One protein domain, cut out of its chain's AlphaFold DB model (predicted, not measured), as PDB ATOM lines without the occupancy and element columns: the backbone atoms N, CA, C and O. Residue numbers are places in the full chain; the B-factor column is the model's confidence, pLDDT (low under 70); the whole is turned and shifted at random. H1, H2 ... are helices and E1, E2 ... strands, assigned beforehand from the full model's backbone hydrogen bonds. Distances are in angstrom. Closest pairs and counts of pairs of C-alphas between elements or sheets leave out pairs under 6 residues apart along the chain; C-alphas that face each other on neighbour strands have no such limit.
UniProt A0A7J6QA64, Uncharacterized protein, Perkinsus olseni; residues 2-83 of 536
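Overview. This is residues 2 to 83 of the 536 residues of an uncharacterized protein of Perkinsus olseni (UniProt A0A7J6QA64). A small twisted antiparallel sheet, E1 - E2 - E3, has the long helix H2 near one end of E2 and the short helix H1 near the other. The printed part has 82 residues, mixed in class, with H1, E1, E2, E3, H2 in order. It is only just compact, with a radius of gyration of the C-alphas of 13.9 A and spans of 38 by 34 by 24 A.

Along the chain. E2, residues 37 to 44, bends by 79 degrees at residue 41; E1 is residues 13 to 18, E3 49 to 51, H1 2 to 6. H2, residues 59 to 79, runs 30.5 A from C-alpha (-47.649, -40.577, -17.928) to (-31.437, -32.088, 6.498).

Arrangement. Hairpins E1 and E2, E2 and E3 form a meander, each strand the antiparallel neighbour of the one before; N 15 and O 40 are 3.1 A apart, N 43 and O 50 2.8 A. H2 only grazes the sheet, C-alphas of Phe 38 and Val 69 closest at 7.9 A; H1 only grazes it too. Both helices have every O i to N i+4 pair within hydrogen-bond range.

Size, cuts and confidence. The printed part has no cut; E1 to E2 is a long link, and residues 19 to 29 have pLDDT under 70.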
ATOM      1  N   ARG A   2     -26.662 -59.021  -0.342       95.75
ATOM      2  CA  ARG A   2     -26.335 -60.228  -1.125       95.75
ATOM      3  C   ARG A   2     -26.121 -59.902  -2.605       95.75
ATOM      4  O   ARG A   2     -25.030 -60.132  -3.100       95.75
ATOM      5  N   ASP A   3     -27.117 -59.284  -3.237       96.06
ATOM      6  CA  ASP A   3     -27.054 -58.957  -4.668       96.06
ATOM      7  C   ASP A   3     -25.926 -57.964  -4.969       96.06
ATOM      8  O   ASP A   3     -25.207 -58.119  -5.939       96.06
ATOM      9  N   TRP A   4     -25.698 -56.997  -4.076       93.94
ATOM     10  CA  TRP A   4     -24.570 -56.066  -4.185       93.94
ATOM     11  C   TRP A   4     -23.204 -56.767  -4.196       93.94
ATOM     12  O   TRP A   4     -22.327 -56.370  -4.945       93.94
ATOM     13  N   ALA A   5     -23.007 -57.772  -3.338       96.00
ATOM     14  CA  ALA A   5     -21.705 -58.412  -3.149       96.00
ATOM     15  C   ALA A   5     -21.460 -59.602  -4.087       96.00
ATOM     16  O   ALA A   5     -20.312 -59.952  -4.334       96.00
ATOM     17  N   LEU A   6     -22.521 -60.269  -4.545       97.00
ATOM     18  CA  LEU A   6     -22.435 -61.479  -5.372       97.00
ATOM     19  C   LEU A   6     -22.909 -61.258  -6.813       97.00
ATOM     20  O   LEU A   6     -22.781 -62.161  -7.631       97.00
ATOM     21  N   GLY A   7     -23.471 -60.087  -7.106       96.62
ATOM     22  CA  GLY A   7     -24.191 -59.818  -8.341       96.62
ATOM     23  C   GLY A   7     -25.666 -60.215  -8.256       96.62
ATOM     24  O   GLY A   7     -26.100 -60.944  -7.360       96.62
ATOM     25  N   SER A   8     -26.460 -59.703  -9.197       96.38
ATOM     26  CA  SER A   8     -27.901 -59.952  -9.294       96.38
ATOM     27  C   SER A   8     -28.264 -61.010 -10.337       96.38
ATOM     28  O   SER A   8     -29.434 -61.130 -10.690       96.38
ATOM     29  N   ASP A   9     -27.298 -61.782 -10.849       95.19
ATOM     30  CA  ASP A   9     -27.505 -62.803 -11.892       95.19
ATOM     31  C   ASP A   9     -28.276 -62.263 -13.116       95.19
ATOM     32  O   ASP A   9     -29.216 -62.891 -13.608       95.19
ATOM     33  N   ASN A  10     -27.934 -61.053 -13.576       93.69
ATOM     34  CA  ASN A  10     -28.651 -60.313 -14.629       93.69
ATOM     35  C   ASN A  10     -30.132 -60.001 -14.332       93.69
ATOM     36  O   ASN A  10     -30.844 -59.497 -15.202       93.69
ATOM     37  N   LYS A  11     -30.615 -60.249 -13.111       95.81
ATOM     38  CA  LYS A  11     -31.950 -59.840 -12.667       95.81
ATOM     39  C   LYS A  11     -31.934 -58.379 -12.258       95.81
ATOM     40  O   LYS A  11     -30.929 -57.855 -11.772       95.81
ATOM     41  N   TRP A  12     -33.080 -57.737 -12.431       95.44
ATOM     42  CA  TRP A  12     -33.266 -56.368 -11.985       95.44
ATOM     43  C   TRP A  12     -33.490 -56.356 -10.484       95.44
ATOM     44  O   TRP A  12     -34.332 -57.084  -9.957       95.44
ATOM     45  N   VAL A  13     -32.747 -55.494  -9.811       96.62
ATOM     46  CA  VAL A  13     -32.914 -55.212  -8.393       96.62
ATOM     47  C   VAL A  13     -33.118 -53.717  -8.210       96.62
ATOM     48  O   VAL A  13     -32.574 -52.900  -8.953       96.62
ATOM     49  N   SER A  14     -33.931 -53.352  -7.228       95.06
ATOM     50  CA  SER A  14     -34.137 -51.953  -6.861       95.06
ATOM     51  C   SER A  14     -33.050 -51.533  -5.888       95.06
ATOM     52  O   SER A  14     -32.906 -52.135  -4.821       95.06
ATOM     53  N   MET A  15     -32.293 -50.495  -6.230       93.88
ATOM     54  CA  MET A  15     -31.245 -49.983  -5.358       93.88
ATOM     55  C   MET A  15     -31.252 -48.461  -5.331       93.88
ATOM     56  O   MET A  15     -31.200 -47.810  -6.374       93.88
ATOM     57  N   ALA A  16     -31.305 -47.907  -4.118       93.50
ATOM     58  CA  ALA A  16     -31.135 -46.482  -3.884       93.50
ATOM     59  C   ALA A  16     -29.660 -46.117  -4.062       93.50
ATOM     60  O   ALA A  16     -28.803 -46.548  -3.289       93.50
ATOM     61  N   VAL A  17     -29.369 -45.358  -5.114       89.25
ATOM     62  CA  VAL A  17     -28.013 -44.948  -5.484       89.25
ATOM     63  C   VAL A  17     -27.983 -43.453  -5.763       89.25
ATOM     64  O   VAL A  17     -28.976 -42.855  -6.175       89.25
ATOM     65  N   ILE A  18     -26.826 -42.846  -5.517       87.12
ATOM     66  CA  ILE A  18     -26.579 -41.433  -5.808       87.12
ATOM     67  C   ILE A  18     -26.129 -41.309  -7.260       87.12
ATOM     68  O   ILE A  18     -25.381 -42.156  -7.763       87.12
ATOM     69  N   GLY A  19     -26.566 -40.242  -7.926       68.50
ATOM     70  CA  GLY A  19     -26.090 -39.900  -9.252       68.50
ATOM     71  C   GLY A  19     -24.613 -39.516  -9.237       68.50
ATOM     72  O   GLY A  19     -24.278 -38.422  -8.800       68.50
ATOM     73  N   LYS A  20     -23.704 -40.385  -9.696       60.78
ATOM     74  CA  LYS A  20     -22.262 -40.110  -9.619       60.78
ATOM     75  C   LYS A  20     -21.829 -38.888 -10.456       60.78
ATOM     76  O   LYS A  20     -20.889 -38.214 -10.045       60.78
ATOM     77  N   ASN A  21     -22.460 -38.565 -11.600       53.88
ATOM     78  CA  ASN A  21     -22.003 -37.463 -12.478       53.88
ATOM     79  C   ASN A  21     -23.068 -37.070 -13.525       53.88
ATOM     80  O   ASN A  21     -23.561 -37.941 -14.223       53.88
ATOM     81  N   LYS A  22     -23.353 -35.777 -13.757       53.84
ATOM     82  CA  LYS A  22     -24.328 -35.335 -14.791       53.84
ATOM     83  C   LYS A  22     -24.044 -35.873 -16.203       53.84
ATOM     84  O   LYS A  22     -24.986 -36.165 -16.930       53.84
ATOM     85  N   GLU A  23     -22.774 -36.028 -16.573       51.47
ATOM     86  CA  GLU A  23     -22.355 -36.492 -17.906       51.47
ATOM     87  C   GLU A  23     -22.613 -37.987 -18.128       51.47
ATOM     88  O   GLU A  23     -23.063 -38.378 -19.200       51.47
ATOM     89  N   SER A  24     -22.417 -38.816 -17.097       49.56
ATOM     90  CA  SER A  24     -22.713 -40.254 -17.171       49.56
ATOM     91  C   SER A  24     -24.198 -40.572 -16.933       49.56
ATOM     92  O   SER A  24     -24.607 -41.712 -17.113       49.56
ATOM     93  N   TYR A  25     -24.989 -39.572 -16.520       54.62
ATOM     94  CA  TYR A  25     -26.403 -39.677 -16.122       54.62
ATOM     95  C   TYR A  25     -27.354 -38.928 -17.078       54.62
ATOM     96  O   TYR A  25     -28.543 -38.774 -16.793       54.62
ATOM     97  N   GLY A  26     -26.838 -38.413 -18.195       42.94
ATOM     98  CA  GLY A  26     -27.470 -37.329 -18.948       42.94
ATOM     99  C   GLY A  26     -28.755 -37.657 -19.711       42.94
ATOM    100  O   GLY A  26     -29.387 -36.728 -20.200       42.94
ATOM    101  N   ILE A  27     -29.166 -38.923 -19.848       49.75
ATOM    102  CA  ILE A  27     -30.311 -39.272 -20.719       49.75
ATOM    103  C   ILE A  27     -31.286 -40.263 -20.071       49.75
ATOM    104  O   ILE A  27     -32.484 -40.208 -20.330       49.75
ATOM    105  N   ASP A  28     -30.827 -41.126 -19.169       58.78
ATOM    106  CA  ASP A  28     -31.625 -42.224 -18.616       58.78
ATOM    107  C   ASP A  28     -32.032 -42.012 -17.152       58.78
ATOM    108  O   ASP A  28     -32.735 -42.842 -16.582       58.78
ATOM    109  N   SER A  29     -31.656 -40.892 -16.526       64.12
ATOM    110  CA  SER A  29     -31.933 -40.563 -15.114       64.12
ATOM    111  C   SER A  29     -33.399 -40.329 -14.759       64.12
ATOM    112  O   SER A  29     -33.683 -39.996 -13.615       64.12
ATOM    113  N   TYR A  30     -34.332 -40.496 -15.700       77.12
ATOM    114  CA  TYR A  30     -35.756 -40.182 -15.521       77.12
ATOM    115  C   TYR A  30     -36.003 -38.742 -15.017       77.12
ATOM    116  O   TYR A  30     -37.014 -38.465 -14.378       77.12
ATOM    117  N   GLY A  31     -35.063 -37.821 -15.272       78.75
ATOM    118  CA  GLY A  31     -35.113 -36.442 -14.773       78.75
ATOM    119  C   GLY A  31     -34.844 -36.281 -13.270       78.75
ATOM    120  O   GLY A  31     -35.184 -35.243 -12.708       78.75
ATOM    121  N   VAL A  32     -34.265 -37.285 -12.604       84.75
ATOM    122  CA  VAL A  32     -33.866 -37.208 -11.190       84.75
ATOM    123  C   VAL A  32     -32.546 -36.438 -11.053       84.75
ATOM    124  O   VAL A  32     -31.592 -36.701 -11.787       84.75
ATOM    125  N   ASP A  33     -32.478 -35.503 -10.100       82.81
ATOM    126  CA  ASP A  33     -31.256 -34.740  -9.821       82.81
ATOM    127  C   ASP A  33     -30.134 -35.665  -9.308       82.81
ATOM    128  O   ASP A  33     -30.364 -36.573  -8.508       82.81
ATOM    129  N   THR A  34     -28.892 -35.418  -9.732       83.19
ATOM    130  CA  THR A  34     -27.740 -36.280  -9.403       83.19
ATOM    131  C   THR A  34     -27.372 -36.289  -7.918       83.19
ATOM    132  O   THR A  34     -26.738 -37.225  -7.448       83.19
ATOM    133  N   ASP A  35     -27.754 -35.253  -7.173       85.38
ATOM    134  CA  ASP A  35     -27.490 -35.129  -5.738       85.38
ATOM    135  C   ASP A  35     -28.536 -35.837  -4.859       85.38
ATOM    136  O   ASP A  35     -28.419 -35.821  -3.633       85.38
ATOM    137  N   LEU A  36     -29.545 -36.471  -5.465       88.94
ATOM    138  CA  LEU A  36     -30.551 -37.253  -4.758       88.94
ATOM    139  C   LEU A  36     -30.167 -38.735  -4.726       88.94
ATOM    140  O   LEU A  36     -29.778 -39.327  -5.732       88.94
ATOM    141  N   CYS A  37     -30.325 -39.351  -3.555       91.31
ATOM    142  CA  CYS A  37     -30.312 -40.802  -3.430       91.31
ATOM    143  C   CYS A  37     -31.688 -41.319  -3.861       91.31
ATOM    144  O   CYS A  37     -32.673 -41.118  -3.152       91.31
ATOM    145  N   PHE A  38     -31.763 -41.944  -5.033       92.81
ATOM    146  CA  PHE A  38     -33.022 -42.410  -5.613       92.81
ATOM    147  C   PHE A  38     -32.922 -43.883  -5.997       92.81
ATOM    148  O   PHE A  38     -31.866 -44.363  -6.409       92.81
ATOM    149  N   SER A  39     -34.027 -44.614  -5.838       92.88
ATOM    150  CA  SER A  39     -34.090 -46.031  -6.190       92.88
ATOM    151  C   SER A  39     -34.249 -46.211  -7.691       92.88
ATOM    152  O   SER A  39     -35.282 -45.854  -8.252       92.88
ATOM    153  N   PHE A  40     -33.263 -46.829  -8.331       91.94
ATOM    154  CA  PHE A  40     -33.329 -47.187  -9.744       91.94
ATOM    155  C   PHE A  40     -33.381 -48.710  -9.921       91.94
ATOM    156  O   PHE A  40     -32.860 -49.440  -9.070       91.94
ATOM    157  N   PRO A  41     -33.976 -49.199 -11.024       93.56
ATOM    158  CA  PRO A  41     -33.753 -50.565 -11.466       93.56
ATOM    159  C   PRO A  41     -32.304 -50.686 -11.939       93.56
ATOM    160  O   PRO A  41     -31.866 -49.974 -12.848       93.56
ATOM    161  N   VAL A  42     -31.547 -51.567 -11.298       93.50
ATOM    162  CA  VAL A  42     -30.141 -51.818 -11.612       93.50
ATOM    163  C   VAL A  42     -29.895 -53.310 -11.793       93.50
ATOM    164  O   VAL A  42     -30.637 -54.154 -11.290       93.50
ATOM    165  N   ILE A  43     -28.820 -53.621 -12.499       95.12
ATOM    166  CA  ILE A  43     -28.188 -54.935 -12.533       95.12
ATOM    167  C   ILE A  43     -26.813 -54.760 -11.895       95.12
ATOM    168  O   ILE A  43     -26.127 -53.777 -12.167       95.12
ATOM    169  N   THR A  44     -26.412 -55.678 -11.026       94.50
ATOM    170  CA  THR A  44     -25.098 -55.641 -10.373       94.50
ATOM    171  C   THR A  44     -24.324 -56.915 -10.675       94.50
ATOM    172  O   THR A  44     -24.915 -57.986 -10.809       94.50
ATOM    173  N   ASP A  45     -23.010 -56.789 -10.827       94.12
ATOM    174  CA  ASP A  45     -22.073 -57.878 -11.133       94.12
ATOM    175  C   ASP A  45     -21.272 -58.341  -9.895       94.12
ATOM    176  O   ASP A  45     -20.445 -59.241 -10.003       94.12
ATOM    177  N   GLY A  46     -21.535 -57.755  -8.718       92.75
ATOM    178  CA  GLY A  46     -20.832 -58.035  -7.459       92.75
ATOM    179  C   GLY A  46     -19.741 -57.020  -7.097       92.75
ATOM    180  O   GLY A  46     -19.322 -56.958  -5.942       92.75
ATOM    181  N   GLU A  47     -19.317 -56.183  -8.044       90.75
ATOM    182  CA  GLU A  47     -18.321 -55.121  -7.824       90.75
ATOM    183  C   GLU A  47     -18.887 -53.737  -8.154       90.75
ATOM    184  O   GLU A  47     -18.610 -52.732  -7.492       90.75
ATOM    185  N   SER A  48     -19.712 -53.698  -9.190       90.31
ATOM    186  CA  SER A  48     -20.314 -52.528  -9.779       90.31
ATOM    187  C   SER A  48     -21.810 -52.747 -10.001       90.31
ATOM    188  O   SER A  48     -22.391 -53.815  -9.773       90.31
ATOM    189  N   TRP A  49     -22.477 -51.677 -10.401       91.56
ATOM    190  CA  TRP A  49     -23.875 -51.720 -10.772       91.56
ATOM    191  C   TRP A  49     -24.074 -50.871 -12.012       91.56
ATOM    192  O   TRP A  49     -23.470 -49.808 -12.165       91.56
ATOM    193  N   THR A  50     -24.946 -51.351 -12.881       89.69
ATOM    194  CA  THR A  50     -25.348 -50.676 -14.105       89.69
ATOM    195  C   THR A  50     -26.842 -50.443 -14.042       89.69
ATOM    196  O   THR A  50     -27.620 -51.331 -13.687       89.69
ATOM    197  N   LYS A  51     -27.260 -49.225 -14.360       88.44
ATOM    198  CA  LYS A  51     -28.673 -48.888 -14.425       88.44
ATOM    199  C   LYS A  51     -29.323 -49.545 -15.639       88.44
ATOM    200  O   LYS A  51     -28.741 -49.606 -16.716       88.44
ATOM    201  N   VAL A  52     -30.560 -49.991 -15.468       89.62
ATOM    202  CA  VAL A  52     -31.392 -50.422 -16.587       89.62
ATOM    203  C   VAL A  52     -31.915 -49.177 -17.313       89.62
ATOM    204  O   VAL A  52     -32.722 -48.421 -16.764       89.62
ATOM    205  N   GLY A  53     -31.419 -48.957 -18.531       87.00
ATOM    206  CA  GLY A  53     -31.865 -47.896 -19.436       87.00
ATOM    207  C   GLY A  53     -32.974 -48.347 -20.394       87.00
ATOM    208  O   GLY A  53     -33.317 -49.527 -20.458       87.00
ATOM    209  N   GLY A  54     -33.525 -47.400 -21.160       85.38
ATOM    210  CA  GLY A  54     -34.507 -47.688 -22.217       85.38
ATOM    211  C   GLY A  54     -35.902 -48.082 -21.723       85.38
ATOM    212  O   GLY A  54     -36.678 -48.646 -22.487       85.38
ATOM    213  N   LEU A  55     -36.227 -47.802 -20.459       85.50
ATOM    214  CA  LEU A  55     -37.561 -48.033 -19.917       85.50
ATOM    215  C   LEU A  55     -38.516 -46.922 -20.354       85.50
ATOM    216  O   LEU A  55     -38.367 -45.765 -19.957       85.50
ATOM    217  N   GLU A  56     -39.516 -47.291 -21.149       86.12
ATOM    218  CA  GLU A  56     -40.637 -46.412 -21.462       86.12
ATOM    219  C   GLU A  56     -41.489 -46.215 -20.203       86.12
ATOM    220  O   GLU A  56     -41.960 -47.174 -19.587       86.12
ATOM    221  N   MET A  57     -41.678 -44.960 -19.800       85.94
ATOM    222  CA  MET A  57     -42.562 -44.619 -18.691       85.94
ATOM    223  C   MET A  57     -43.895 -44.110 -19.225       85.94
ATOM    224  O   MET A  57     -43.944 -43.234 -20.085       85.94
ATOM    225  N   THR A  58     -44.983 -44.626 -18.660       92.94
ATOM    226  CA  THR A  58     -46.317 -44.056 -18.861       92.94
ATOM    227  C   THR A  58     -46.426 -42.705 -18.154       92.94
ATOM    228  O   THR A  58     -45.696 -42.428 -17.199       92.94
ATOM    229  N   GLU A  59     -47.380 -41.871 -18.570       92.75
ATOM    230  CA  GLU A  59     -47.649 -40.577 -17.928       92.75
ATOM    231  C   GLU A  59     -47.926 -40.727 -16.421       92.75
ATOM    232  O   GLU A  59     -47.385 -39.984 -15.600       92.75
ATOM    233  N   PHE A  60     -48.684 -41.760 -16.041       93.62
ATOM    234  CA  PHE A  60     -48.918 -42.100 -14.639       93.62
ATOM    235  C   PHE A  60     -47.609 -42.416 -13.902       93.62
ATOM    236  O   PHE A  60     -47.352 -41.853 -12.836       93.62
ATOM    237  N   GLY A  61     -46.750 -43.259 -14.484       91.12
ATOM    238  CA  GLY A  61     -45.451 -43.605 -13.905       91.12
ATOM    239  C   GLY A  61     -44.544 -42.387 -13.737       91.12
ATOM    240  O   GLY A  61     -43.912 -42.229 -12.692       91.12
ATOM    241  N   TYR A  62     -44.542 -41.483 -14.717       90.50
ATOM    242  CA  TYR A  62     -43.804 -40.228 -14.637       90.50
ATOM    243  C   TYR A  62     -44.341 -39.318 -13.523       90.50
ATOM    244  O   TYR A  62     -43.559 -38.770 -12.749       90.50
ATOM    245  N   SER A  63     -45.666 -39.207 -13.372       93.44
ATOM    246  CA  SER A  63     -46.284 -38.396 -12.312       93.44
ATOM    247  C   SER A  63     -45.914 -38.883 -10.903       93.44
ATOM    248  O   SER A  63     -45.587 -38.079 -10.027       93.44
ATOM    249  N   MET A  64     -45.877 -40.204 -10.701       94.75
ATOM    250  CA  MET A  64     -45.491 -40.821  -9.429       94.75
ATOM    251  C   MET A  64     -43.995 -40.661  -9.159       94.75
ATOM    252  O   MET A  64     -43.595 -40.369  -8.032       94.75
ATOM    253  N   LEU A  65     -43.166 -40.782 -10.198       91.94
ATOM    254  CA  LEU A  65     -41.735 -40.524 -10.094       91.94
ATOM    255  C   LEU A  65     -41.462 -39.076  -9.676       91.94
ATOM    256  O   LEU A  65     -40.710 -38.849  -8.733       91.94
ATOM    257  N   GLN A  66     -42.112 -38.102 -10.316       91.94
ATOM    258  CA  GLN A  66     -41.953 -36.686  -9.976       91.94
ATOM    259  C   GLN A  66     -42.396 -36.378  -8.545       91.94
ATOM    260  O   GLN A  66     -41.729 -35.609  -7.853       91.94
ATOM    261  N   ARG A  67     -43.471 -37.016  -8.064       95.38
ATOM    262  CA  ARG A  67     -43.900 -36.898  -6.668       95.38
ATOM    263  C   ARG A  67     -42.819 -37.383  -5.698       95.38
ATOM    264  O   ARG A  67     -42.441 -36.634  -4.802       95.38
ATOM    265  N   ASN A  68     -42.258 -38.571  -5.923       94.44
ATOM    266  CA  ASN A  68     -41.184 -39.104  -5.077       94.44
ATOM    267  C   ASN A  68     -39.926 -38.221  -5.123       94.44
ATOM    268  O   ASN A  68     -39.272 -38.002  -4.106       94.44
ATOM    269  N   VAL A  69     -39.588 -37.680  -6.297       93.19
ATOM    270  CA  VAL A  69     -38.464 -36.746  -6.451       93.19
ATOM    271  C   VAL A  69     -38.694 -35.469  -5.640       93.19
ATOM    272  O   VAL A  69     -37.765 -34.985  -4.994       93.19
ATOM    273  N   GLN A  70     -39.909 -34.920  -5.639       94.50
ATOM    274  CA  GLN A  70     -40.247 -33.745  -4.829       94.50
ATOM    275  C   GLN A  70     -40.158 -34.037  -3.326       94.50
ATOM    276  O   GLN A  70     -39.616 -33.215  -2.587       94.50
ATOM    277  N   GLU A  71     -40.620 -35.209  -2.885       96.06
ATOM    278  CA  GLU A  71     -40.510 -35.647  -1.488       96.06
ATOM    279  C   GLU A  71     -39.036 -35.738  -1.050       96.06
ATOM    280  O   GLU A  71     -38.646 -35.118  -0.061       96.06
ATOM    281  N   LEU A  72     -38.170 -36.371  -1.850       94.44
ATOM    282  CA  LEU A  72     -36.730 -36.459  -1.561       94.44
ATOM    283  C   LEU A  72     -36.026 -35.096  -1.565       94.44
ATOM    284  O   LEU A  72     -35.120 -34.861  -0.763       94.44
ATOM    285  N   LYS A  73     -36.436 -34.168  -2.441       92.50
ATOM    286  CA  LYS A  73     -35.928 -32.785  -2.430       92.50
ATOM    287  C   LYS A  73     -36.284 -32.077  -1.126       92.50
ATOM    288  O   LYS A  73     -35.419 -31.422  -0.545       92.50
ATOM    289  N   ALA A  74     -37.519 -32.234  -0.652       93.75
ATOM    290  CA  ALA A  74     -37.952 -31.668   0.618       93.75
ATOM    291  C   ALA A  74     -37.166 -32.268   1.798       93.75
ATOM    292  O   ALA A  74     -36.693 -31.524   2.656       93.75
ATOM    293  N   GLU A  75     -36.945 -33.586   1.813       94.38
ATOM    294  CA  GLU A  75     -36.127 -34.259   2.833       94.38
ATOM    295  C   GLU A  75     -34.677 -33.773   2.844       94.38
ATOM    296  O   GLU A  75     -34.144 -33.413   3.899       94.38
ATOM    297  N   ARG A  76     -34.047 -33.674   1.669       90.88
ATOM    298  CA  ARG A  76     -32.701 -33.104   1.517       90.88
ATOM    299  C   ARG A  76     -32.640 -31.689   2.091       90.88
ATOM    300  O   ARG A  76     -31.697 -31.351   2.807       90.88
ATOM    301  N   ASP A  77     -33.630 -30.857   1.782       90.38
ATOM    302  CA  ASP A  77     -33.654 -29.458   2.206       90.38
ATOM    303  C   ASP A  77     -33.888 -29.321   3.720       90.38
ATOM    304  O   ASP A  77     -33.276 -28.455   4.351       90.38
ATOM    305  N   MET A  78     -34.656 -30.226   4.336       90.50
ATOM    306  CA  MET A  78     -34.799 -30.311   5.796       90.50
ATOM    307  C   MET A  78     -33.473 -30.669   6.487       90.50
ATOM    308  O   MET A  78     -33.121 -30.078   7.511       90.50
ATOM    309  N   VAL A  79     -32.706 -31.605   5.919       91.12
ATOM    310  CA  VAL A  79     -31.437 -32.088   6.498       91.12
ATOM    311  C   VAL A  79     -30.254 -31.167   6.165       91.12
ATOM    312  O   VAL A  79     -29.212 -31.229   6.822       91.12
ATOM    313  N   ARG A  80     -30.403 -30.233   5.218       86.94
ATOM    314  CA  ARG A  80     -29.349 -29.288   4.801       86.94
ATOM    315  C   ARG A  80     -28.722 -28.519   5.970       86.94
ATOM    316  O   ARG A  80     -27.515 -28.283   5.977       86.94
ATOM    317  N   ASN A  81     -29.521 -28.177   6.980       83.12
ATOM    318  CA  ASN A  81     -29.048 -27.479   8.178       83.12
ATOM    319  C   ASN A  81     -28.192 -28.366   9.102       83.12
ATOM    320  O   ASN A  81     -27.358 -27.846   9.838       83.12
ATOM    321  N   LEU A  82     -28.364 -29.692   9.050       86.38
ATOM    322  CA  LEU A  82     -27.585 -30.666   9.826       86.38
ATOM    323  C   LEU A  82     -26.242 -30.999   9.167       86.38
ATOM    324  O   LEU A  82     -25.269 -31.279   9.858       86.38
ATOM    325  N   MET A  83     -26.173 -30.924   7.836       76.12
ATOM    326  CA  MET A  83     -24.990 -31.291   7.043       76.12
ATOM    327  C   MET A  83     -23.848 -30.258   7.120       76.12
ATOM    328  O   MET A  83     -22.852 -30.380   6.414       76.12
TER     329      MET A  83